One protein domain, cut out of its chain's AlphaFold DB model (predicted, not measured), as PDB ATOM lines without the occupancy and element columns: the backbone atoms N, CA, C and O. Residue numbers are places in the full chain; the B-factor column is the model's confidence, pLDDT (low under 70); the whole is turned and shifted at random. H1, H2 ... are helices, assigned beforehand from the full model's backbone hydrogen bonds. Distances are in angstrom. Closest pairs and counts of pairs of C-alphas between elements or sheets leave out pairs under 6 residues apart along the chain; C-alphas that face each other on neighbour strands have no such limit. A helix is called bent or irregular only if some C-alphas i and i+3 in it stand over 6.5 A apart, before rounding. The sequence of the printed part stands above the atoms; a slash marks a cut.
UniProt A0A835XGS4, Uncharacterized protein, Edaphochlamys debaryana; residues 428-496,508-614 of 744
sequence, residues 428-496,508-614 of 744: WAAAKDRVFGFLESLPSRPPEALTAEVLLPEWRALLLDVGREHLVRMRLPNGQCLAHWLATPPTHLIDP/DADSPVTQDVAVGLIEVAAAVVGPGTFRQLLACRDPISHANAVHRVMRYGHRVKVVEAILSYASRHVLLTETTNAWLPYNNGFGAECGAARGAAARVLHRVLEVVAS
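What this domain is: This is residues 428 to 496 and 508 to 614 of the 744 residues of an uncharacterized protein of Edaphochlamys debaryana (UniProt A0A835XGS4). Helices stand side by side in two uneven rows: H2, H5, H8 and H10 follow one another in the longer row, with H1 folded back on H2 at its far end, and H4, H7 and H9 make a shorter row beside it. H3 and H6 cross over one end of the rows, and residues 609 to 614 of H10 stick out. The printed part has 176 residues with ten named helices, H1 to H10 in order along the chain, and no named strand; its class is all helix. It is compact, with a radius of gyration of the C-alphas of 16.0 A and spans of 45 by 38 by 32 A.

Where its parts are: H1, residues 428 to 444, begins at C-alpha 428 (25.416, -39.724, -43.132) and is 24.8 A long; it is only just irregular, with C-alphas 440 and 443 6.9 A apart. H2 is residues 452 to 466, 20.8 A long, H3 residues 468 to 473 and H4 residues 482 to 487. H5, residues 515 to 529, begins at C-alpha 515 (-2.518, -35.605, -49.239) and is 21.2 A long. H6 is residues 531 to 539, H7 residues 549 to 556 and H8 residues 560 to 568. H9, residues 572 to 586, is 19.7 A long and only just irregular, with C-alphas 581 and 584 6.6 A apart. H10, residues 595 to 614, is 28.1 A long and ends at C-alpha 614 (-4.022, -59.970, -71.149).

How they stand to each other: H1 and H2 touch as a helical hairpin at a shallow tilt of 24 degrees, their closest C-alphas, of Trp 428 and Val 466, being 4.7 A apart. H2 touches H5 the same way at 27 degrees, a shallow tilt, closest at Ala 452 and Val 517, C-alphas 5.2 A apart. H3 touches H5 at residues 528 to 529 alone, closest at Arg 468 and Val 529, C-alphas 5.2 A apart. H4 touches H6 about perpendicular, at 77 degrees; the closest C-alphas, of Ala 483 and Leu 538, are 5.8 A apart. H5 touches H8 the same way at a shallow tilt of 18 degrees, closest at Val 519 and Val 562, C-alphas 5.4 A apart. H7 is the hub, touching H4, H6, H8, H9 and H10; with H8 it forms a helical hairpin, closest at Val 553 and Val 563, C-alphas 6.0 A apart. H9 touches H7 at a shallow tilt of 28 degrees, the same way, closest at His 551 and Glu 578, C-alphas 6.3 A apart. H10 touches H8 with residues 596 to 604 alone, closest at Val 560 and Ala 596, C-alphas 5.4 A apart. H1 and H10 are apart. In H4, H5, H6, H7, H8 and H10 every O i to N i+4 pair is within hydrogen-bond range; in H1 11 of 13 are, in H2 9 of 11, in H3 1 of 2 and in H9 9 of 11.

The domain as a whole: The two farthest C-alphas, of Asp 495 and Ser 614, are 49.2 A apart. Residues 497 to 507 are cut out, and C-alphas 496 and 508 are 14.0 A apart across the cut, which lies in the link from H4 to H5. Of the links that are printed whole, none is long. The mean pLDDT of the printed part is 75.9; it is under 70 in 54 residues: 489 to 496, 508 to 511, 555 to 558, 576 to 577 and 579 to 614.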
ATOM      1  N   TRP A 428      26.814 -39.314 -42.980       87.56
ATOM      2  CA  TRP A 428      25.416 -39.724 -43.132       87.56
ATOM      3  C   TRP A 428      24.633 -39.709 -41.811       87.56
ATOM      4  O   TRP A 428      23.413 -39.580 -41.837       87.56
ATOM      5  N   ALA A 429      25.293 -39.832 -40.652       86.75
ATOM      6  CA  ALA A 429      24.624 -39.801 -39.352       86.75
ATOM      7  C   ALA A 429      24.039 -38.412 -39.066       86.75
ATOM      8  O   ALA A 429      22.878 -38.308 -38.685       86.75
ATOM      9  N   ALA A 430      24.794 -37.349 -39.359       88.06
ATOM     10  CA  ALA A 430      24.294 -35.981 -39.252       88.06
ATOM     11  C   ALA A 430      23.186 -35.696 -40.284       88.06
ATOM     12  O   ALA A 430      22.201 -35.027 -39.978       88.06
ATOM     13  N   ALA A 431      23.303 -36.230 -41.506       89.38
ATOM     14  CA  ALA A 431      22.240 -36.134 -42.511       89.38
ATOM     15  C   ALA A 431      20.958 -36.870 -42.080       89.38
ATOM     16  O   ALA A 431      19.857 -36.348 -42.242       89.38
ATOM     17  N   LYS A 432      21.097 -38.042 -41.457       89.31
ATOM     18  CA  LYS A 432      19.989 -38.815 -40.892       89.31
ATOM     19  C   LYS A 432      19.271 -38.040 -39.786       89.31
ATOM     20  O   LYS A 432      18.044 -38.011 -39.775       89.31
ATOM     21  N   ASP A 433      20.014 -37.390 -38.893       89.75
ATOM     22  CA  ASP A 433      19.416 -36.565 -37.841       89.75
ATOM     23  C   ASP A 433      18.643 -35.375 -38.437       89.75
ATOM     24  O   ASP A 433      17.567 -35.037 -37.946       89.75
ATOM     25  N   ARG A 434      19.109 -34.801 -39.559       92.94
ATOM     26  CA  ARG A 434      18.362 -33.769 -40.304       92.94
ATOM     27  C   ARG A 434      17.094 -34.309 -40.967       92.94
ATOM     28  O   ARG A 434      16.070 -33.637 -40.913       92.94
ATOM     29  N   VAL A 435      17.121 -35.519 -41.534       90.75
ATOM     30  CA  VAL A 435      15.907 -36.199 -42.027       90.75
ATOM     31  C   VAL A 435      14.886 -36.357 -40.901       90.75
ATOM     32  O   VAL A 435      13.701 -36.116 -41.105       90.75
ATOM     33  N   PHE A 436      15.321 -36.721 -39.695       88.12
ATOM     34  CA  PHE A 436      14.412 -36.858 -38.555       88.12
ATOM     35  C   PHE A 436      13.888 -35.518 -38.068       88.12
ATOM     36  O   PHE A 436      12.679 -35.382 -37.916       88.12
ATOM     37  N   GLY A 437      14.761 -34.520 -37.936       89.69
ATOM     38  CA  GLY A 437      14.355 -33.155 -37.612       89.69
ATOM     39  C   GLY A 437      13.348 -32.600 -38.621       89.69
ATOM     40  O   GLY A 437      12.369 -31.977 -38.225       89.69
ATOM     41  N   PHE A 438      13.518 -32.893 -39.914       92.00
ATOM     42  CA  PHE A 438      12.544 -32.537 -40.945       92.00
ATOM     43  C   PHE A 438      11.176 -33.164 -40.664       92.00
ATOM     44  O   PHE A 438      10.194 -32.434 -40.541       92.00
ATOM     45  N   LEU A 439      11.116 -34.488 -40.489       87.38
ATOM     46  CA  LEU A 439       9.864 -35.219 -40.258       87.38
ATOM     47  C   LEU A 439       9.176 -34.817 -38.943       87.38
ATOM     48  O   LEU A 439       7.950 -34.722 -38.902       87.38
ATOM     49  N   GLU A 440       9.949 -34.564 -37.887       85.38
ATOM     50  CA  GLU A 440       9.461 -34.094 -36.584       85.38
ATOM     51  C   GLU A 440       9.007 -32.632 -36.622       85.38
ATOM     52  O   GLU A 440       8.128 -32.255 -35.853       85.38
ATOM     53  N   SER A 441       9.559 -31.816 -37.527       88.06
ATOM     54  CA  SER A 441       9.170 -30.412 -37.673       88.06
ATOM     55  C   SER A 441       7.854 -30.214 -38.420       88.06
ATOM     56  O   SER A 441       7.233 -29.171 -38.242       88.06
ATOM     57  N   LEU A 442       7.412 -31.180 -39.243       87.06
ATOM     58  CA  LEU A 442       6.212 -31.029 -40.078       87.06
ATOM     59  C   LEU A 442       4.975 -30.567 -39.282       87.06
ATOM     60  O   LEU A 442       4.333 -29.624 -39.732       87.06
ATOM     61  N   PRO A 443       4.649 -31.116 -38.093       82.12
ATOM     62  CA  PRO A 443       3.515 -30.638 -37.296       82.12
ATOM     63  C   PRO A 443       3.654 -29.222 -36.738       82.12
ATOM     64  O   PRO A 443       2.653 -28.617 -36.374       82.12
ATOM     65  N   SER A 444       4.876 -28.701 -36.635       83.94
ATOM     66  CA  SER A 444       5.154 -27.375 -36.073       83.94
ATOM     67  C   SER A 444       5.405 -26.308 -37.138       83.94
ATOM     68  O   SER A 444       5.567 -25.138 -36.793       83.94
ATOM     69  N   ARG A 445       5.477 -26.688 -38.420       85.12
ATOM     70  CA  ARG A 445       5.678 -25.739 -39.517       85.12
ATOM     71  C   ARG A 445       4.399 -24.932 -39.759       85.12
ATOM     72  O   ARG A 445       3.304 -25.485 -39.674       85.12
ATOM     73  N   PRO A 446       4.526 -23.633 -40.075       85.69
ATOM     74  CA  PRO A 446       3.370 -22.830 -40.437       85.69
ATOM     75  C   PRO A 446       2.756 -23.367 -41.750       85.69
ATOM     76  O   PRO A 446       3.498 -23.908 -42.579       85.69
ATOM     77  N   PRO A 447       1.433 -23.249 -41.963       82.31
ATOM     78  CA  PRO A 447       0.748 -23.796 -43.140       82.31
ATOM     79  C   PRO A 447       1.368 -23.389 -44.484       82.31
ATOM     80  O   PRO A 447       1.404 -24.189 -45.415       82.31
ATOM     81  N   GLU A 448       1.920 -22.178 -44.579       85.25
ATOM     82  CA  GLU A 448       2.569 -21.656 -45.787       85.25
ATOM     83  C   GLU A 448       3.873 -22.398 -46.124       85.25
ATOM     84  O   GLU A 448       4.274 -22.460 -47.283       85.25
ATOM     85  N   ALA A 449       4.526 -22.997 -45.124       86.44
ATOM     86  CA  ALA A 449       5.732 -23.809 -45.291       86.44
ATOM     87  C   ALA A 449       5.426 -25.297 -45.545       86.44
ATOM     88  O   ALA A 449       6.350 -26.095 -45.709       86.44
ATOM     89  N   LEU A 450       4.144 -25.679 -45.557       83.81
ATOM     90  CA  LEU A 450       3.678 -27.052 -45.768       83.81
ATOM     91  C   LEU A 450       3.238 -27.312 -47.217       83.81
ATOM     92  O   LEU A 450       2.499 -28.260 -47.487       83.81
ATOM     93  N   THR A 451       3.693 -26.487 -48.160       87.44
ATOM     94  CA  THR A 451       3.426 -26.650 -49.593       87.44
ATOM     95  C   THR A 451       4.415 -27.620 -50.242       87.44
ATOM     96  O   THR A 451       5.545 -27.812 -49.783       87.44
ATOM     97  N   ALA A 452       4.000 -28.244 -51.348       87.12
ATOM     98  CA  ALA A 452       4.849 -29.168 -52.102       87.12
ATOM     99  C   ALA A 452       6.109 -28.475 -52.658       87.12
ATOM    100  O   ALA A 452       7.187 -29.065 -52.660       87.12
ATOM    101  N   GLU A 453       5.977 -27.213 -53.068       90.88
ATOM    102  CA  GLU A 453       7.051 -26.380 -53.625       90.88
ATOM    103  C   GLU A 453       8.213 -26.184 -52.647       90.88
ATOM    104  O   GLU A 453       9.366 -26.128 -53.064       90.88
ATOM    105  N   VAL A 454       7.920 -26.123 -51.345       91.25
ATOM    106  CA  VAL A 454       8.929 -25.941 -50.297       91.25
ATOM    107  C   VAL A 454       9.426 -27.289 -49.778       91.25
ATOM    108  O   VAL A 454      10.633 -27.522 -49.694       91.25
ATOM    109  N   LEU A 455       8.510 -28.205 -49.452       91.44
ATOM    110  CA  LEU A 455       8.859 -29.444 -48.757       91.44
ATOM    111  C   LEU A 455       9.553 -30.475 -49.647       91.44
ATOM    112  O   LEU A 455      10.444 -31.172 -49.168       91.44
ATOM    113  N   LEU A 456       9.154 -30.615 -50.916       94.06
ATOM    114  CA  LEU A 456       9.687 -31.680 -51.773       94.06
ATOM    115  C   LEU A 456      11.160 -31.462 -52.161       94.06
ATOM    116  O   LEU A 456      11.917 -32.437 -52.102       94.06
ATOM    117  N   PRO A 457      11.620 -30.238 -52.500       96.00
ATOM    118  CA  PRO A 457      13.041 -29.985 -52.736       96.00
ATOM    119  C   PRO A 457      13.899 -30.192 -51.484       96.00
ATOM    120  O   PRO A 457      14.948 -30.834 -51.566       96.00
ATOM    121  N   GLU A 458      13.438 -29.710 -50.322       95.00
ATOM    122  CA  GLU A 458      14.132 -29.905 -49.041       95.00
ATOM    123  C   GLU A 458      14.235 -31.397 -48.703       95.00
ATOM    124  O   GLU A 458      15.319 -31.907 -48.418       95.00
ATOM    125  N   TRP A 459      13.123 -32.126 -48.826       95.38
ATOM    126  CA  TRP A 459      13.076 -33.568 -48.618       95.38
ATOM    127  C   TRP A 459      14.037 -34.319 -49.541       95.38
ATOM    128  O   TRP A 459      14.797 -35.175 -49.087       95.38
ATOM    129  N   ARG A 460      14.057 -33.972 -50.833       96.00
ATOM    130  CA  ARG A 460      14.965 -34.577 -51.812       96.00
ATOM    131  C   ARG A 460      16.427 -34.356 -51.432       96.00
ATOM    132  O   ARG A 460      17.195 -35.315 -51.454       96.00
ATOM    133  N   ALA A 461      16.803 -33.127 -51.078       95.62
ATOM    134  CA  ALA A 461      18.167 -32.797 -50.671       95.62
ATOM    135  C   ALA A 461      18.591 -33.598 -49.431       95.62
ATOM    136  O   ALA A 461      19.659 -34.206 -49.420       95.62
ATOM    137  N   LEU A 462      17.713 -33.695 -48.428       94.62
ATOM    138  CA  LEU A 462      17.973 -34.466 -47.211       94.62
ATOM    139  C   LEU A 462      18.183 -35.959 -47.486       94.62
ATOM    140  O   LEU A 462      19.080 -36.574 -46.911       94.62
ATOM    141  N   LEU A 463      17.377 -36.553 -48.368       94.12
ATOM    142  CA  LEU A 463      17.538 -37.954 -48.746       94.12
ATOM    143  C   LEU A 463      18.839 -38.198 -49.525       94.12
ATOM    144  O   LEU A 463      19.520 -39.195 -49.276       94.12
ATOM    145  N   LEU A 464      19.205 -37.289 -50.434       94.69
ATOM    146  CA  LEU A 464      20.463 -37.370 -51.181       94.69
ATOM    147  C   LEU A 464      21.680 -37.269 -50.253       94.69
ATOM    148  O   LEU A 464      22.605 -38.066 -50.394       94.69
ATOM    149  N   ASP A 465      21.634 -36.383 -49.255       93.81
ATOM    150  CA  ASP A 465      22.697 -36.216 -48.256       93.81
ATOM    151  C   ASP A 465      22.917 -37.471 -47.393       93.81
ATOM    152  O   ASP A 465      24.033 -37.734 -46.942       93.81
ATOM    153  N   VAL A 466      21.862 -38.252 -47.128       93.56
ATOM    154  CA  VAL A 466      21.993 -39.537 -46.418       93.56
ATOM    155  C   VAL A 466      22.603 -40.606 -47.322       93.56
ATOM    156  O   VAL A 466      23.376 -41.438 -46.848       93.56
ATOM    157  N   GLY A 467      22.267 -40.589 -48.611       91.62
ATOM    158  CA  GLY A 467      22.704 -41.578 -49.586       91.62
ATOM    159  C   GLY A 467      21.848 -42.849 -49.587       91.62
ATOM    160  O   GLY A 467      21.376 -43.339 -48.554       91.62
ATOM    161  N   ARG A 468      21.664 -43.418 -50.784       90.00
ATOM    162  CA  ARG A 468      20.772 -44.560 -51.051       90.00
ATOM    163  C   ARG A 468      21.012 -45.753 -50.122       90.00
ATOM    164  O   ARG A 468      20.056 -46.267 -49.546       90.00
ATOM    165  N   GLU A 469      22.263 -46.179 -49.944       88.12
ATOM    166  CA  GLU A 469      22.600 -47.352 -49.118       88.12
ATOM    167  C   GLU A 469      22.153 -47.175 -47.656       88.12
ATOM    168  O   GLU A 469      21.612 -48.092 -47.026       88.12
ATOM    169  N   HIS A 470      22.332 -45.972 -47.112       89.12
ATOM    170  CA  HIS A 470      22.010 -45.675 -45.723       89.12
ATOM    171  C   HIS A 470      20.508 -45.488 -45.505       89.12
ATOM    172  O   HIS A 470      20.005 -45.912 -44.463       89.12
ATOM    173  N   LEU A 471      19.770 -44.961 -46.487       87.62
ATOM    174  CA  LEU A 471      18.308 -44.827 -46.414       87.62
ATOM    175  C   LEU A 471      17.598 -46.173 -46.213       87.62
ATOM    176  O   LEU A 471      16.640 -46.256 -45.444       87.62
ATOM    177  N   VAL A 472      18.101 -47.250 -46.823       85.44
ATOM    178  CA  VAL A 472      17.534 -48.606 -46.675       85.44
ATOM    179  C   VAL A 472      17.681 -49.134 -45.244       85.44
ATOM    180  O   VAL A 472      16.795 -49.789 -44.676       85.44
ATOM    181  N   ARG A 473      18.821 -48.826 -44.622       85.62
ATOM    182  CA  ARG A 473      19.159 -49.248 -43.257       85.62
ATOM    183  C   ARG A 473      18.671 -48.262 -42.198       85.62
ATOM    184  O   ARG A 473      18.678 -48.591 -41.012       85.62
ATOM    185  N   MET A 474      18.213 -47.082 -42.607       84.38
ATOM    186  CA  MET A 474      17.761 -46.037 -41.705       84.38
ATOM    187  C   MET A 474      16.564 -46.516 -40.882       84.38
ATOM    188  O   MET A 474      15.623 -47.142 -41.382       84.38
ATOM    189  N   ARG A 475      16.628 -46.227 -39.585       85.06
ATOM    190  CA  ARG A 475      15.553 -46.443 -38.620       85.06
ATOM    191  C   ARG A 475      15.353 -45.154 -37.846       85.06
ATOM    192  O   ARG A 475      16.337 -44.616 -37.329       85.06
ATOM    193  N   LEU A 476      14.109 -44.695 -37.810       77.94
ATOM    194  CA  LEU A 476      13.634 -43.587 -36.991       77.94
ATOM    195  C   LEU A 476      13.903 -43.865 -35.505       77.94
ATOM    196  O   LEU A 476      14.101 -45.026 -35.136       77.94
ATOM    197  N   PRO A 477      13.878 -42.843 -34.630       76.88
ATOM    198  CA  PRO A 477      14.081 -43.033 -33.190       76.88
ATOM    199  C   PRO A 477      13.118 -44.060 -32.573       76.88
ATOM    200  O   PRO A 477      13.480 -44.799 -31.662       76.88
ATOM    201  N   ASN A 478      11.909 -44.174 -33.131       73.75
ATOM    202  CA  ASN A 478      10.906 -45.169 -32.747       73.75
ATOM    203  C   ASN A 478      11.137 -46.572 -33.355       73.75
ATOM    204  O   ASN A 478      10.252 -47.418 -33.266       73.75
ATOM    205  N   GLY A 479      12.278 -46.801 -34.010       79.62
ATOM    206  CA  GLY A 479      12.685 -48.051 -34.651       79.62
ATOM    207  C   GLY A 479      12.057 -48.343 -36.017       79.62
ATOM    208  O   GLY A 479      12.460 -49.323 -36.644       79.62
ATOM    209  N   GLN A 480      11.144 -47.502 -36.513       81.69
ATOM    210  CA  GLN A 480      10.481 -47.701 -37.808       81.69
ATOM    211  C   GLN A 480      11.426 -47.389 -38.967       81.69
ATOM    212  O   GLN A 480      12.216 -46.446 -38.901       81.69
ATOM    213  N   CYS A 481      11.357 -48.154 -40.057       84.88
ATOM    214  CA  CYS A 481      12.063 -47.766 -41.277       84.88
ATOM    215  C   CYS A 481      11.306 -46.657 -42.024       84.88
ATOM    216  O   CYS A 481      10.123 -46.407 -41.777       84.88
ATOM    217  N   LEU A 482      12.002 -45.993 -42.949       84.12
ATOM    218  CA  LEU A 482      11.474 -44.852 -43.700       84.12
ATOM    219  C   LEU A 482      10.138 -45.165 -44.395       84.12
ATOM    220  O   LEU A 482       9.185 -44.399 -44.287       84.12
ATOM    221  N   ALA A 483      10.045 -46.327 -45.043       83.00
ATOM    222  CA  ALA A 483       8.835 -46.778 -45.725       83.00
ATOM    223  C   ALA A 483       7.617 -46.891 -44.791       83.00
ATOM    224  O   ALA A 483       6.498 -46.595 -45.199       83.00
ATOM    225  N   HIS A 484       7.813 -47.274 -43.526       83.00
ATOM    226  CA  HIS A 484       6.722 -47.391 -42.550       83.00
ATOM    227  C   HIS A 484       6.206 -46.049 -42.086       83.00
ATOM    228  O   HIS A 484       5.033 -45.954 -41.730       83.00
ATOM    229  N   TRP A 485       7.074 -45.046 -42.053       81.94
ATOM    230  CA  TRP A 485       6.669 -43.681 -41.771       81.94
ATOM    231  C   TRP A 485       5.938 -43.096 -42.970       81.94
ATOM    232  O   TRP A 485       4.846 -42.589 -42.802       81.94
ATOM    233  N   LEU A 486       6.455 -43.263 -44.188       82.75
ATOM    234  CA  LEU A 486       5.789 -42.770 -45.400       82.75
ATOM    235  C   LEU A 486       4.427 -43.442 -45.649       82.75
ATOM    236  O   LEU A 486       3.506 -42.812 -46.156       82.75
ATOM    237  N   ALA A 487       4.278 -44.708 -45.253       78.56
ATOM    238  CA  ALA A 487       3.011 -45.435 -45.291       78.56
ATOM    239  C   ALA A 487       1.945 -44.865 -44.347       78.56
ATOM    240  O   ALA A 487       0.750 -44.927 -44.629       78.56
ATOM    241  N   THR A 488       2.371 -44.365 -43.193       70.12
ATOM    242  CA  THR A 488       1.494 -43.818 -42.159       70.12
ATOM    243  C   THR A 488       2.224 -42.648 -41.518       70.12
ATOM    244  O   THR A 488       2.759 -42.820 -40.410       70.12
ATOM    245  N   PRO A 489       2.335 -41.499 -42.216       61.16
ATOM    246  CA  PRO A 489       2.943 -40.323 -41.614       61.16
ATOM    247  C   PRO A 489       2.140 -40.052 -40.341       61.16
ATOM    248  O   PRO A 489       0.922 -40.219 -40.379       61.16
ATOM    249  N   PRO A 490       2.787 -39.802 -39.192       52.97
ATOM    250  CA  PRO A 490       2.145 -39.847 -37.890       52.97
ATOM    251  C   PRO A 490       0.978 -38.866 -37.849       52.97
ATOM    252  O   PRO A 490       1.152 -37.679 -37.609       52.97
ATOM    253  N   THR A 491      -0.220 -39.407 -38.054       48.94
ATOM    254  CA  THR A 491      -1.490 -38.697 -37.952       48.94
ATOM    255  C   THR A 491      -2.031 -38.710 -36.517       48.94
ATOM    256  O   THR A 491      -3.187 -38.422 -36.258       48.94
ATOM    257  N   HIS A 492      -1.224 -39.153 -35.550       41.81
ATOM    258  CA  HIS A 492      -1.674 -39.464 -34.186       41.81
ATOM    259  C   HIS A 492      -0.863 -38.741 -33.107       41.81
ATOM    260  O   HIS A 492      -0.876 -39.156 -31.952       41.81
ATOM    261  N   LEU A 493      -0.107 -37.709 -33.486       37.28
ATOM    262  CA  LEU A 493       0.673 -36.903 -32.540       37.28
ATOM    263  C   LEU A 493       0.037 -35.541 -32.249       37.28
ATOM    264  O   LEU A 493       0.615 -34.770 -31.490       37.28
ATOM    265  N   ILE A 494      -1.134 -35.253 -32.818       39.47
ATOM    266  CA  ILE A 494      -1.911 -34.063 -32.480       39.47
ATOM    267  C   ILE A 494      -3.023 -34.516 -31.528       39.47
ATOM    268  O   ILE A 494      -3.748 -35.467 -31.822       39.47
ATOM    269  N   ASP A 495      -3.058 -33.894 -30.350       36.81
ATOM    270  CA  ASP A 495      -3.985 -34.144 -29.243       36.81
ATOM    271  C   ASP A 495      -5.456 -34.253 -29.687       36.81
ATOM    272  O   ASP A 495      -5.839 -33.665 -30.703       36.81
ATOM    273  N   PRO A 496      -6.319 -34.962 -28.925       41.66
ATOM    274  CA  PRO A 496      -7.747 -35.004 -29.209       41.66
ATOM    275  C   PRO A 496      -8.294 -33.578 -29.309       41.66
ATOM    276  O   PRO A 496      -8.218 -32.791 -28.365       41.66
ATOM    277  N   ASP A 508      -7.170 -32.961 -44.052       52.56
ATOM    278  CA  ASP A 508      -7.242 -34.158 -43.211       52.56
ATOM    279  C   ASP A 508      -6.806 -33.800 -41.774       52.56
ATOM    280  O   ASP A 508      -5.617 -33.602 -41.524       52.56
ATOM    281  N   ALA A 509      -7.780 -33.635 -40.868       46.53
ATOM    282  CA  ALA A 509      -7.628 -32.958 -39.571       46.53
ATOM    283  C   ALA A 509      -6.558 -33.574 -38.655       46.53
ATOM    284  O   ALA A 509      -6.093 -32.932 -37.718       46.53
ATOM    285  N   ASP A 510      -6.155 -34.801 -38.963       52.38
ATOM    286  CA  ASP A 510      -5.224 -35.590 -38.177       52.38
ATOM    287  C   ASP A 510      -3.783 -35.518 -38.709       52.38
ATOM    288  O   ASP A 510      -2.887 -36.101 -38.111       52.38
ATOM    289  N   SER A 511      -3.506 -34.824 -39.820       65.88
ATOM    290  CA  SER A 511      -2.184 -34.845 -40.459       65.88
ATOM    291  C   SER A 511      -1.624 -33.452 -40.739       65.88
ATOM    292  O   SER A 511      -2.306 -32.625 -41.342       65.88
ATOM    293  N   PRO A 512      -0.331 -33.223 -40.451       70.50
ATOM    294  CA  PRO A 512       0.294 -31.917 -40.634       70.50
ATOM    295  C   PRO A 512       0.508 -31.534 -42.104       70.50
ATOM    296  O   PRO A 512       0.733 -30.375 -42.407       70.50
ATOM    297  N   VAL A 513       0.461 -32.493 -43.032       81.25
ATOM    298  CA  VAL A 513       0.643 -32.253 -44.474       81.25
ATOM    299  C   VAL A 513      -0.593 -32.651 -45.266       81.25
ATOM    300  O   VAL A 513      -1.278 -33.620 -44.913       81.25
ATOM    301  N   THR A 514      -0.844 -31.967 -46.383       82.56
ATOM    302  CA  THR A 514      -1.906 -32.333 -47.332       82.56
ATOM    303  C   THR A 514      -1.638 -33.705 -47.967       82.56
ATOM    304  O   THR A 514      -0.533 -34.253 -47.892       82.56
ATOM    305  N   GLN A 515      -2.664 -34.306 -48.578       83.25
ATOM    306  CA  GLN A 515      -2.518 -35.605 -49.239       83.25
ATOM    307  C   GLN A 515      -1.521 -35.545 -50.406       83.25
ATOM    308  O   GLN A 515      -0.719 -36.464 -50.549       83.25
ATOM    309  N   ASP A 516      -1.548 -34.477 -51.205       81.62
ATOM    310  CA  ASP A 516      -0.675 -34.341 -52.375       81.62
ATOM    311  C   ASP A 516       0.794 -34.176 -51.965       81.62
ATOM    312  O   ASP A 516       1.673 -34.803 -52.552       81.62
ATOM    313  N   VAL A 517       1.063 -33.447 -50.876       87.38
ATOM    314  CA  VAL A 517       2.409 -33.366 -50.292       87.38
ATOM    315  C   VAL A 517       2.877 -34.737 -49.810       87.38
ATOM    316  O   VAL A 517       3.999 -35.136 -50.103       87.38
ATOM    317  N   ALA A 518       2.026 -35.494 -49.110       86.88
ATOM    318  CA  ALA A 518       2.388 -36.833 -48.644       86.88
ATOM    319  C   ALA A 518       2.707 -37.798 -49.801       86.88
ATOM    320  O   ALA A 518       3.652 -38.579 -49.698       86.88
ATOM    321  N   VAL A 519       1.955 -37.724 -50.904       87.75
ATOM    322  CA  VAL A 519       2.245 -38.481 -52.133       87.75
ATOM    323  C   VAL A 519       3.582 -38.041 -52.730       87.75
ATOM    324  O   VAL A 519       4.427 -38.892 -52.989       87.75
ATOM    325  N   GLY A 520       3.831 -36.734 -52.836       88.62
ATOM    326  CA  GLY A 520       5.108 -36.213 -53.323       88.62
ATOM    327  C   GLY A 520       6.304 -36.670 -52.477       88.62
ATOM    328  O   GLY A 520       7.343 -37.031 -53.023       88.62
ATOM    329  N   LEU A 521       6.164 -36.744 -51.147       92.00
ATOM    330  CA  LEU A 521       7.219 -37.269 -50.266       92.00
ATOM    331  C   LEU A 521       7.540 -38.745 -50.564       92.00
ATOM    332  O   LEU A 521       8.709 -39.140 -50.511       92.00
ATOM    333  N   ILE A 522       6.520 -39.551 -50.887       92.06
ATOM    334  CA  ILE A 522       6.673 -40.958 -51.293       92.06
ATOM    335  C   ILE A 522       7.372 -41.052 -52.646       92.06
ATOM    336  O   ILE A 522       8.325 -41.815 -52.775       92.06
ATOM    337  N   GLU A 523       6.926 -40.280 -53.634       92.88
ATOM    338  CA  GLU A 523       7.482 -40.291 -54.989       92.88
ATOM    339  C   GLU A 523       8.944 -39.843 -55.005       92.88
ATOM    340  O   GLU A 523       9.790 -40.520 -55.586       92.88
ATOM    341  N   VAL A 524       9.276 -38.773 -54.277       93.94
ATOM    342  CA  VAL A 524      10.661 -38.315 -54.108       93.94
ATOM    343  C   VAL A 524      11.510 -39.383 -53.416       93.94
ATOM    344  O   VAL A 524      12.627 -39.657 -53.856       93.94
ATOM    345  N   ALA A 525      10.994 -40.032 -52.366       93.00
ATOM    346  CA  ALA A 525      11.724 -41.101 -51.687       93.00
ATOM    347  C   ALA A 525      11.956 -42.316 -52.595       93.00
ATOM    348  O   ALA A 525      13.062 -42.858 -52.620       93.00
ATOM    349  N   ALA A 526      10.945 -42.722 -53.362       92.81
ATOM    350  CA  ALA A 526      11.050 -43.812 -54.323       92.81
ATOM    351  C   ALA A 526      12.042 -43.486 -55.450       92.81
ATOM    352  O   ALA A 526      12.827 -44.353 -55.826       92.81
ATOM    353  N   ALA A 527      12.062 -42.241 -55.934       93.75
ATOM    354  CA  ALA A 527      13.002 -41.783 -56.953       93.75
ATOM    355  C   ALA A 527      14.453 -41.765 -56.444       93.75
ATOM    356  O   ALA A 527      15.343 -42.271 -57.118       93.75
ATOM    357  N   VAL A 528      14.701 -41.241 -55.236       92.69
ATOM    358  CA  VAL A 528      16.059 -41.175 -54.657       92.69
ATOM    359  C   VAL A 528      16.590 -42.563 -54.290       92.69
ATOM    360  O   VAL A 528      17.762 -42.867 -54.506       92.69
ATOM    361  N   VAL A 529      15.741 -43.426 -53.727       91.69
ATOM    362  CA  VAL A 529      16.140 -44.783 -53.323       91.69
ATOM    363  C   VAL A 529      16.158 -45.755 -54.511       91.69
ATOM    364  O   VAL A 529      16.836 -46.780 -54.455       91.69
ATOM    365  N   GLY A 530      15.442 -45.446 -55.587       92.94
ATOM    366  CA  GLY A 530      15.207 -46.324 -56.726       92.94
ATOM    367  C   GLY A 530      14.032 -47.290 -56.487       92.94
ATOM    368  O   GLY A 530      13.872 -47.821 -55.381       92.94
ATOM    369  N   PRO A 531      13.223 -47.594 -57.518       88.62
ATOM    370  CA  PRO A 531      11.961 -48.323 -57.367       88.62
ATOM    371  C   PRO A 531      12.137 -49.761 -56.856       88.62
ATOM    372  O   PRO A 531      11.341 -50.224 -56.036       88.62
ATOM    373  N   GLY A 532      13.187 -50.470 -57.286       88.44
ATOM    374  CA  GLY A 532      13.491 -51.830 -56.818       88.44
ATOM    375  C   GLY A 532      13.836 -51.877 -55.328       88.44
ATOM    376  O   GLY A 532      13.307 -52.689 -54.570       88.44
ATOM    377  N   THR A 533      14.659 -50.940 -54.873       90.06
ATOM    378  CA  THR A 533      15.045 -50.841 -53.464       90.06
ATOM    379  C   THR A 533      13.893 -50.314 -52.604       90.06
ATOM    380  O   THR A 533      13.680 -50.786 -51.486       90.06
ATOM    381  N   PHE A 534      13.081 -49.393 -53.129       91.44
ATOM    382  CA  PHE A 534      11.878 -48.928 -52.446       91.44
ATOM    383  C   PHE A 534      10.844 -50.058 -52.279       91.44
ATOM    384  O   PHE A 534      10.302 -50.235 -51.189       91.44
ATOM    385  N   ARG A 535      10.659 -50.922 -53.293       90.19
ATOM    386  CA  ARG A 535       9.879 -52.176 -53.180       90.19
ATOM    387  C   ARG A 535      10.370 -53.062 -52.030       90.19
ATOM    388  O   ARG A 535       9.557 -53.568 -51.256       90.19
ATOM    389  N   GLN A 536      11.683 -53.251 -51.896       87.31
ATOM    390  CA  GLN A 536      12.272 -54.041 -50.805       87.31
ATOM    391  C   GLN A 536      12.035 -53.392 -49.435       87.31
ATOM    392  O   GLN A 536      11.699 -54.080 -48.468       87.31
ATOM    393  N   LEU A 537      12.129 -52.063 -49.347       88.50
ATOM    394  CA  LEU A 537      11.793 -51.315 -48.135       88.50
ATOM    395  C   LEU A 537      10.326 -51.496 -47.731       88.50
ATOM    396  O   LEU A 537      10.039 -51.686 -46.549       88.50
ATOM    397  N   LEU A 538       9.406 -51.504 -48.699       89.44
ATOM    398  CA  LEU A 538       7.991 -51.784 -48.456       89.44
ATOM    399  C   LEU A 538       7.739 -53.226 -47.991       89.44
ATOM    400  O   LEU A 538       6.753 -53.469 -47.293       89.44
ATOM    401  N   ALA A 539       8.615 -54.169 -48.354       85.69
ATOM    402  CA  ALA A 539       8.555 -55.573 -47.944       85.69
ATOM    403  C   ALA A 539       9.130 -55.823 -46.543       85.69
ATOM    404  O   ALA A 539       8.716 -56.764 -45.856       85.69
ATOM    405  N   CYS A 540      10.079 -54.987 -46.116       85.38
ATOM    406  CA  CYS A 540      10.751 -55.114 -44.832       85.38
ATOM    407  C   CYS A 540       9.746 -55.094 -43.680       85.38
ATOM    408  O   CYS A 540       8.862 -54.244 -43.604       85.38
ATOM    409  N   ARG A 541       9.884 -56.039 -42.749       83.62
ATOM    410  CA  ARG A 541       9.105 -56.018 -41.512       83.62
ATOM    411  C   ARG A 541       9.806 -55.138 -40.498       83.62
ATOM    412  O   ARG A 541      10.996 -55.295 -40.240       83.62
ATOM    413  N   ASP A 542       9.038 -54.244 -39.905       79.44
ATOM    414  CA  ASP A 542       9.500 -53.459 -38.780       79.44
ATOM    415  C   ASP A 542       9.674 -54.391 -37.569       79.44
ATOM    416  O   ASP A 542       8.774 -55.184 -37.273       79.44
ATOM    417  N   PRO A 543      10.827 -54.363 -36.881       73.00
ATOM    418  CA  PRO A 543      11.114 -55.299 -35.798       73.00
ATOM    419  C   PRO A 543      10.180 -55.126 -34.594       73.00
ATOM    420  O   PRO A 543      10.016 -56.070 -33.826       73.00
ATOM    421  N   ILE A 544       9.565 -53.948 -34.437       72.62
ATOM    422  CA  ILE A 544       8.733 -53.602 -33.279       72.62
ATOM    423  C   ILE A 544       7.279 -54.022 -33.507       72.62
ATOM    424  O   ILE A 544       6.683 -54.732 -32.700       72.62
ATOM    425  N   SER A 545       6.691 -53.594 -34.618       71.12
ATOM    426  CA  SER A 545       5.300 -53.875 -34.979       71.12
ATOM    427  C   SER A 545       5.124 -55.216 -35.689       71.12
ATOM    428  O   SER A 545       3.999 -55.713 -35.780       71.12
ATOM    429  N   HIS A 546       6.210 -55.797 -36.212       80.00
ATOM    430  CA  HIS A 546       6.212 -56.947 -37.124       80.00
ATOM    431  C   HIS A 546       5.352 -56.755 -38.387       80.00
ATOM    432  O   HIS A 546       5.106 -57.719 -39.116       80.00
ATOM    433  N   ALA A 547       4.906 -55.526 -38.653       81.00
ATOM    434  CA  ALA A 547       4.184 -55.131 -39.851       81.00
ATOM    435  C   ALA A 547       5.180 -54.645 -40.908       81.00
ATOM    436  O   ALA A 547       6.258 -54.158 -40.569       81.00
ATOM    437  N   ASN A 548       4.833 -54.762 -42.185       87.00
ATOM    438  CA  ASN A 548       5.514 -54.036 -43.258       87.00
ATOM    439  C   ASN A 548       4.743 -52.748 -43.601       87.00
ATOM    440  O   ASN A 548       3.662 -52.498 -43.060       87.00
ATOM    441  N   ALA A 549       5.298 -51.907 -44.471       85.94
ATOM    442  CA  ALA A 549       4.681 -50.634 -44.835       85.94
ATOM    443  C   ALA A 549       3.295 -50.838 -45.472       85.94
ATOM    444  O   ALA A 549       2.330 -50.184 -45.080       85.94
ATOM    445  N   VAL A 550       3.164 -51.829 -46.362       84.81
ATOM    446  CA  VAL A 550       1.890 -52.202 -47.003       84.81
ATOM    447  C   VAL A 550       0.839 -52.591 -45.966       84.81
ATOM    448  O   VAL A 550      -0.294 -52.128 -46.022       84.81
ATOM    449  N   HIS A 551       1.215 -53.380 -44.964       81.38
ATOM    450  CA  HIS A 551       0.339 -53.743 -43.859       81.38
ATOM    451  C   HIS A 551      -0.159 -52.516 -43.092       81.38
ATOM    452  O   HIS A 551      -1.329 -52.455 -42.716       81.38
ATOM    453  N   ARG A 552       0.718 -51.533 -42.844       79.81
ATOM    454  CA  ARG A 552       0.337 -50.298 -42.149       79.81
ATOM    455  C   ARG A 552      -0.613 -49.454 -42.983       79.81
ATOM    456  O   ARG A 552      -1.628 -49.041 -42.441       79.81
ATOM    457  N   VAL A 553      -0.342 -49.282 -44.276       80.19
ATOM    458  CA  VAL A 553      -1.259 -48.609 -45.209       80.19
ATOM    459  C   VAL A 553      -2.617 -49.296 -45.230       80.19
ATOM    460  O   VAL A 553      -3.646 -48.641 -45.142       80.19
ATOM    461  N   MET A 554      -2.652 -50.626 -45.284       73.31
ATOM    462  CA  MET A 554      -3.925 -51.345 -45.249       73.31
ATOM    463  C   MET A 554      -4.649 -51.158 -43.913       73.31
ATOM    464  O   MET A 554      -5.872 -51.127 -43.890       73.31
ATOM    465  N   ARG A 555      -3.922 -51.049 -42.796       69.31
ATOM    466  CA  ARG A 555      -4.506 -50.976 -41.449       69.31
ATOM    467  C   ARG A 555      -4.924 -49.568 -41.019       69.31
ATOM    468  O   ARG A 555      -5.908 -49.444 -40.298       69.31
ATOM    469  N   TYR A 556      -4.151 -48.560 -41.399       68.06
ATOM    470  CA  TYR A 556      -4.234 -47.183 -40.905       68.06
ATOM    471  C   TYR A 556      -4.217 -46.153 -42.045       68.06
ATOM    472  O   TYR A 556      -4.160 -44.955 -41.803       68.06
ATOM    473  N   GLY A 557      -4.190 -46.591 -43.304       65.06
ATOM    474  CA  GLY A 557      -4.214 -45.688 -44.446       65.06
ATOM    475  C   GLY A 557      -5.603 -45.089 -44.609       65.06
ATOM    476  O   GLY A 557      -6.518 -45.747 -45.097       65.06
ATOM    477  N   HIS A 558      -5.744 -43.828 -44.218       66.19
ATOM    478  CA  HIS A 558      -6.981 -43.063 -44.394       66.19
ATOM    479  C   HIS A 558      -7.009 -42.313 -45.741       66.19
ATOM    480  O   HIS A 558      -8.071 -42.048 -46.299       66.19
ATOM    481  N   ARG A 559      -5.829 -42.055 -46.318       73.56
ATOM    482  CA  ARG A 559      -5.626 -41.268 -47.542       73.56
ATOM    483  C   ARG A 559      -5.580 -42.141 -48.788       73.56
ATOM    484  O   ARG A 559      -4.617 -42.880 -48.987       73.56
ATOM    485  N   VAL A 560      -6.584 -42.020 -49.659       77.50
ATOM    486  CA  VAL A 560      -6.711 -42.834 -50.884       77.50
ATOM    487  C   VAL A 560      -5.458 -42.746 -51.753       77.50
ATOM    488  O   VAL A 560      -4.914 -43.785 -52.113       77.50
ATOM    489  N   LYS A 561      -4.967 -41.535 -52.060       80.94
ATOM    490  CA  LYS A 561      -3.821 -41.382 -52.975       80.94
ATOM    491  C   LYS A 561      -2.513 -41.899 -52.369       80.94
ATOM    492  O   LYS A 561      -1.701 -42.472 -53.081       80.94
ATOM    493  N   VAL A 562      -2.325 -41.759 -51.054       83.88
ATOM    494  CA  VAL A 562      -1.163 -42.333 -50.346       83.88
ATOM    495  C   VAL A 562      -1.216 -43.856 -50.392       83.88
ATOM    496  O   VAL A 562      -0.203 -44.502 -50.658       83.88
ATOM    497  N   VAL A 563      -2.403 -44.437 -50.183       83.81
ATOM    498  CA  VAL A 563      -2.603 -45.881 -50.325       83.81
ATOM    499  C   VAL A 563      -2.260 -46.317 -51.746       83.81
ATOM    500  O   VAL A 563      -1.474 -47.242 -51.921       83.81
ATOM    501  N   GLU A 564      -2.802 -45.648 -52.762       83.94
ATOM    502  CA  GLU A 564      -2.528 -45.971 -54.165       83.94
ATOM    503  C   GLU A 564      -1.040 -45.860 -54.508       83.94
ATOM    504  O   GLU A 564      -0.503 -46.790 -55.109       83.94
ATOM    505  N   ALA A 565      -0.364 -44.798 -54.061       87.56
ATOM    506  CA  ALA A 565       1.067 -44.604 -54.266       87.56
ATOM    507  C   ALA A 565       1.896 -45.715 -53.606       87.56
ATOM    508  O   ALA A 565       2.751 -46.318 -54.239       87.56
ATOM    509  N   ILE A 566       1.634 -46.069 -52.345       88.44
ATOM    510  CA  ILE A 566       2.386 -47.151 -51.690       88.44
ATOM    511  C   ILE A 566       2.121 -48.504 -52.360       88.44
ATOM    512  O   ILE A 566       3.036 -49.315 -52.509       88.44
ATOM    513  N   LEU A 567       0.878 -48.767 -52.769       86.62
ATOM    514  CA  LEU A 567       0.523 -50.026 -53.416       86.62
ATOM    515  C   LEU A 567       1.064 -50.141 -54.844       86.62
ATOM    516  O   LEU A 567       1.350 -51.262 -55.258       86.62
ATOM    517  N   SER A 568       1.252 -49.037 -55.575       88.44
ATOM    518  CA  SER A 568       1.874 -49.065 -56.908       88.44
ATOM    519  C   SER A 568       3.351 -49.470 -56.848       88.44
ATOM    520  O   SER A 568       3.845 -50.156 -57.742       88.44
ATOM    521  N   TYR A 569       4.037 -49.136 -55.752       89.44
ATOM    522  CA  TYR A 569       5.399 -49.590 -55.480       89.44
ATOM    523  C   TYR A 569       5.467 -50.932 -54.740       89.44
ATOM    524  O   TYR A 569       6.563 -51.431 -54.511       89.44
ATOM    525  N   ALA A 570       4.357 -51.544 -54.328       86.44
ATOM    526  CA  ALA A 570       4.405 -52.816 -53.613       86.44
ATOM    527  C   ALA A 570       4.671 -53.984 -54.576       86.44
ATOM    528  O   ALA A 570       4.042 -54.106 -55.626       86.44
ATOM    529  N   SER A 571       5.570 -54.902 -54.206       83.81
ATOM    530  CA  SER A 571       5.779 -56.104 -55.017       83.81
ATOM    531  C   SER A 571       4.564 -57.029 -54.954       83.81
ATOM    532  O   SER A 571       3.871 -57.121 -53.933       83.81
ATOM    533  N   ARG A 572       4.342 -57.799 -56.026       76.25
ATOM    534  CA  ARG A 572       3.288 -58.823 -56.078       76.25
ATOM    535  C   ARG A 572       3.362 -59.775 -54.884       76.25
ATOM    536  O   ARG A 572       2.334 -60.105 -54.302       76.25
ATOM    537  N   HIS A 573       4.566 -60.192 -54.494       75.12
ATOM    538  CA  HIS A 573       4.763 -61.073 -53.346       75.12
ATOM    539  C   HIS A 573       4.292 -60.431 -52.033       75.12
ATOM    540  O   HIS A 573       3.600 -61.084 -51.253       75.12
ATOM    541  N   VAL A 574       4.617 -59.154 -51.798       78.56
ATOM    542  CA  VAL A 574       4.172 -58.422 -50.600       78.56
ATOM    543  C   VAL A 574       2.658 -58.260 -50.605       78.56
ATOM    544  O   VAL A 574       2.018 -58.546 -49.597       78.56
ATOM    545  N   LEU A 575       2.070 -57.893 -51.745       75.88
ATOM    546  CA  LEU A 575       0.619 -57.792 -51.890       75.88
ATOM    547  C   LEU A 575      -0.069 -59.140 -51.631       75.88
ATOM    548  O   LEU A 575      -1.050 -59.193 -50.896       75.88
ATOM    549  N   LEU A 576       0.444 -60.252 -52.161       68.62
ATOM    550  CA  LEU A 576      -0.113 -61.593 -51.929       68.62
ATOM    551  C   LEU A 576       0.069 -62.063 -50.476       68.62
ATOM    552  O   LEU A 576      -0.833 -62.646 -49.872       68.62
ATOM    553  N   THR A 577       1.224 -61.785 -49.882       69.94
ATOM    554  CA  THR A 577       1.526 -62.151 -48.493       69.94
ATOM    555  C   THR A 577       0.683 -61.346 -47.514       69.94
ATOM    556  O   THR A 577       0.134 -61.897 -46.561       69.94
ATOM    557  N   GLU A 578       0.518 -60.046 -47.743       71.88
ATOM    558  CA  GLU A 578      -0.337 -59.221 -46.898       71.88
ATOM    559  C   GLU A 578      -1.809 -59.460 -47.185       71.88
ATOM    560  O   GLU A 578      -2.588 -59.493 -46.247       71.88
ATOM    561  N   THR A 579      -2.232 -59.742 -48.417       63.03
ATOM    562  CA  THR A 579      -3.626 -60.151 -48.642       63.03
ATOM    563  C   THR A 579      -3.926 -61.465 -47.931       63.03
ATOM    564  O   THR A 579      -4.928 -61.548 -47.238       63.03
ATOM    565  N   THR A 580      -3.045 -62.464 -47.963       59.16
ATOM    566  CA  THR A 580      -3.270 -63.728 -47.234       59.16
ATOM    567  C   THR A 580      -3.234 -63.574 -45.708       59.16
ATOM    568  O   THR A 580      -4.016 -64.232 -45.016       59.16
ATOM    569  N   ASN A 581      -2.388 -62.691 -45.164       54.56
ATOM    570  CA  ASN A 581      -2.273 -62.465 -43.717       54.56
ATOM    571  C   ASN A 581      -3.276 -61.433 -43.164       54.56
ATOM    572  O   ASN A 581      -3.755 -61.584 -42.036       54.56
ATOM    573  N   ALA A 582      -3.631 -60.417 -43.950       50.25
ATOM    574  CA  ALA A 582      -4.547 -59.339 -43.587       50.25
ATOM    575  C   ALA A 582      -6.004 -59.632 -43.980       50.25
ATOM    576  O   ALA A 582      -6.910 -59.152 -43.310       50.25
ATOM    577  N   TRP A 583      -6.307 -60.486 -44.966       44.41
ATOM    578  CA  TRP A 583      -7.714 -60.747 -45.334       44.41
ATOM    579  C   TRP A 583      -8.564 -61.368 -44.217       44.41
ATOM    580  O   TRP A 583      -9.791 -61.255 -44.237       44.41
ATOM    581  N   LEU A 584      -7.946 -62.054 -43.254       38.53
ATOM    582  CA  LEU A 584      -8.662 -62.964 -42.354       38.53
ATOM    583  C   LEU A 584      -8.997 -62.366 -40.981       38.53
ATOM    584  O   LEU A 584     -10.060 -62.697 -40.459       38.53
ATOM    585  N   PRO A 585      -8.161 -61.499 -40.378       41.62
ATOM    586  CA  PRO A 585      -8.576 -60.699 -39.225       41.62
ATOM    587  C   PRO A 585      -9.308 -59.402 -39.606       41.62
ATOM    588  O   PRO A 585     -10.112 -58.917 -38.814       41.62
ATOM    589  N   TYR A 586      -9.037 -58.826 -40.784       44.03
ATOM    590  CA  TYR A 586      -9.330 -57.410 -41.024       44.03
ATOM    591  C   TYR A 586     -10.714 -57.131 -41.618       44.03
ATOM    592  O   TYR A 586     -11.243 -56.056 -41.379       44.03
ATOM    593  N   ASN A 587     -11.385 -58.095 -42.260       42.75
ATOM    594  CA  ASN A 587     -12.799 -57.920 -42.649       42.75
ATOM    595  C   ASN A 587     -13.756 -57.758 -41.447       42.75
ATOM    596  O   ASN A 587     -14.895 -57.351 -41.641       42.75
ATOM    597  N   ASN A 588     -13.307 -58.045 -40.218       38.31
ATOM    598  CA  ASN A 588     -14.071 -57.748 -39.001       38.31
ATOM    599  C   ASN A 588     -13.686 -56.401 -38.355       38.31
ATOM    600  O   ASN A 588     -14.423 -55.924 -37.500       38.31
ATOM    601  N   GLY A 589     -12.529 -55.824 -38.710       38.53
ATOM    602  CA  GLY A 589     -12.030 -54.547 -38.173       38.53
ATOM    603  C   GLY A 589     -12.242 -53.358 -39.112       38.53
ATOM    604  O   GLY A 589     -12.329 -52.227 -38.650       38.53
ATOM    605  N   PHE A 590     -12.382 -53.610 -40.415       41.19
ATOM    606  CA  PHE A 590     -12.871 -52.634 -41.379       41.19
ATOM    607  C   PHE A 590     -14.388 -52.508 -41.225       41.19
ATOM    608  O   PHE A 590     -15.162 -53.141 -41.945       41.19
ATOM    609  N   GLY A 591     -14.814 -51.699 -40.253       40.06
ATOM    610  CA  GLY A 591     -16.149 -51.110 -40.276       40.06
ATOM    611  C   GLY A 591     -16.379 -50.347 -41.588       40.06
ATOM    612  O   GLY A 591     -15.450 -50.130 -42.371       40.06
ATOM    613  N   ALA A 592     -17.621 -49.932 -41.835       41.81
ATOM    614  CA  ALA A 592     -18.052 -49.241 -43.057       41.81
ATOM    615  C   ALA A 592     -17.209 -47.996 -43.443       41.81
ATOM    616  O   ALA A 592     -17.285 -47.538 -44.578       41.81
ATOM    617  N   GLU A 593     -16.372 -47.488 -42.538       42.53
ATOM    618  CA  GLU A 593     -15.607 -46.242 -42.650       42.53
ATOM    619  C   GLU A 593     -14.236 -46.386 -43.347       42.53
ATOM    620  O   GLU A 593     -13.687 -45.404 -43.833       42.53
ATOM    621  N   CYS A 594     -13.675 -47.594 -43.498       45.97
ATOM    622  CA  CYS A 594     -12.355 -47.796 -44.136       45.97
ATOM    623  C   CYS A 594     -12.414 -48.032 -45.665       45.97
ATOM    624  O   CYS A 594     -11.527 -48.664 -46.249       45.97
ATOM    625  N   GLY A 595     -13.475 -47.567 -46.332       53.25
ATOM    626  CA  GLY A 595     -13.764 -47.865 -47.744       53.25
ATOM    627  C   GLY A 595     -12.670 -47.436 -48.734       53.25
ATOM    628  O   GLY A 595     -12.466 -48.106 -49.747       53.25
ATOM    629  N   ALA A 596     -11.924 -46.380 -48.410       54.00
ATOM    630  CA  ALA A 596     -10.853 -45.801 -49.222       54.00
ATOM    631  C   ALA A 596      -9.709 -46.785 -49.526       54.00
ATOM    632  O   ALA A 596      -9.440 -47.085 -50.693       54.00
ATOM    633  N   ALA A 597      -9.067 -47.330 -48.486       53.72
ATOM    634  CA  ALA A 597      -7.944 -48.253 -48.641       53.72
ATOM    635  C   ALA A 597      -8.374 -49.567 -49.301       53.72
ATOM    636  O   ALA A 597      -7.676 -50.098 -50.164       53.72
ATOM    637  N   ARG A 598      -9.574 -50.057 -48.960       57.78
ATOM    638  CA  ARG A 598     -10.167 -51.243 -49.590       57.78
ATOM    639  C   ARG A 598     -10.423 -51.024 -51.083       57.78
ATOM    640  O   ARG A 598     -10.114 -51.909 -51.876       57.78
ATOM    641  N   GLY A 599     -10.975 -49.871 -51.462       61.84
ATOM    642  CA  GLY A 599     -11.228 -49.511 -52.858       61.84
ATOM    643  C   GLY A 599      -9.937 -49.372 -53.664       61.84
ATOM    644  O   GLY A 599      -9.830 -49.947 -54.743       61.84
ATOM    645  N   ALA A 600      -8.933 -48.684 -53.115       60.19
ATOM    646  CA  ALA A 600      -7.615 -48.548 -53.732       60.19
ATOM    647  C   ALA A 600      -6.916 -49.906 -53.909       60.19
ATOM    648  O   ALA A 600      -6.477 -50.241 -55.007       60.19
ATOM    649  N   ALA A 601      -6.895 -50.736 -52.862       59.47
ATOM    650  CA  ALA A 601      -6.330 -52.079 -52.920       59.47
ATOM    651  C   ALA A 601      -7.040 -52.964 -53.947       59.47
ATOM    652  O   ALA A 601      -6.379 -53.670 -54.706       59.47
ATOM    653  N   ALA A 602      -8.373 -52.903 -54.004       61.78
ATOM    654  CA  ALA A 602      -9.154 -53.622 -55.001       61.78
ATOM    655  C   ALA A 602      -8.831 -53.146 -56.424       61.78
ATOM    656  O   ALA A 602      -8.620 -53.993 -57.284       61.78
ATOM    657  N   ARG A 603      -8.717 -51.832 -56.670       65.50
ATOM    658  CA  ARG A 603      -8.329 -51.278 -57.982       65.50
ATOM    659  C   ARG A 603      -6.929 -51.704 -58.410       65.50
ATOM    660  O   ARG A 603      -6.723 -52.032 -59.573       65.50
ATOM    661  N   VAL A 604      -5.958 -51.689 -57.497       61.69
ATOM    662  CA  VAL A 604      -4.583 -52.120 -57.798       61.69
ATOM    663  C   VAL A 604      -4.541 -53.624 -58.068       61.69
ATOM    664  O   VAL A 604      -3.972 -54.047 -59.066       61.69
ATOM    665  N   LEU A 605      -5.202 -54.435 -57.237       60.53
ATOM    666  CA  LEU A 605      -5.304 -55.878 -57.463       60.53
ATOM    667  C   LEU A 605      -6.030 -56.204 -58.772       60.53
ATOM    668  O   LEU A 605      -5.604 -57.117 -59.468       60.53
ATOM    669  N   HIS A 606      -7.087 -55.464 -59.116       62.47
ATOM    670  CA  HIS A 606      -7.806 -55.626 -60.378       62.47
ATOM    671  C   HIS A 606      -6.889 -55.354 -61.569       62.47
ATOM    672  O   HIS A 606      -6.741 -56.236 -62.404       62.47
ATOM    673  N   ARG A 607      -6.172 -54.221 -61.571       65.75
ATOM    674  CA  ARG A 607      -5.196 -53.885 -62.620       65.75
ATOM    675  C   ARG A 607      -4.105 -54.945 -62.768       65.75
ATOM    676  O   ARG A 607      -3.787 -55.353 -63.876       65.75
ATOM    677  N   VAL A 608      -3.565 -55.445 -61.656       57.94
ATOM    678  CA  VAL A 608      -2.567 -56.531 -61.686       57.94
ATOM    679  C   VAL A 608      -3.158 -57.817 -62.272       57.94
ATOM    680  O   VAL A 608      -2.469 -58.529 -62.993       57.94
ATOM    681  N   LEU A 609      -4.416 -58.138 -61.964       57.19
ATOM    682  CA  LEU A 609      -5.089 -59.317 -62.512       57.19
ATOM    683  C   LEU A 609      -5.455 -59.151 -63.993       57.19
ATOM    684  O   LEU A 609      -5.377 -60.134 -64.719       57.19
ATOM    685  N   GLU A 610      -5.812 -57.944 -64.435       62.34
ATOM    686  CA  GLU A 610      -6.078 -57.616 -65.843       62.34
ATOM    687  C   GLU A 610      -4.820 -57.763 -66.696       62.34
ATOM    688  O   GLU A 610      -4.866 -58.475 -67.690       62.34
ATOM    689  N   VAL A 611      -3.684 -57.205 -66.262       58.50
ATOM    690  CA  VAL A 611      -2.395 -57.355 -66.969       58.50
ATOM    691  C   VAL A 611      -1.982 -58.826 -67.079       58.50
ATOM    692  O   VAL A 611      -1.456 -59.262 -68.097       58.50
ATOM    693  N   VAL A 612      -2.238 -59.625 -66.038       50.84
ATOM    694  CA  VAL A 612      -1.976 -61.072 -66.079       50.84
ATOM    695  C   VAL A 612      -2.947 -61.794 -67.015       50.84
ATOM    696  O   VAL A 612      -2.557 -62.782 -67.621       50.84
ATOM    697  N   ALA A 613      -4.199 -61.347 -67.117       52.72
ATOM    698  CA  ALA A 613      -5.167 -61.940 -68.032       52.72
ATOM    699  C   ALA A 613      -4.826 -61.623 -69.495       52.72
ATOM    700  O   ALA A 613      -4.875 -62.533 -70.313       52.72
ATOM    701  N   SER A 614      -4.413 -60.388 -69.798       52.41
ATOM    702  CA  SER A 614      -4.022 -59.970 -71.149       52.41
ATOM    703  C   SER A 614      -2.699 -60.589 -71.601       52.41
ATOM    704  O   SER A 614      -2.564 -60.946 -72.758       52.41
TER     705      SER A 614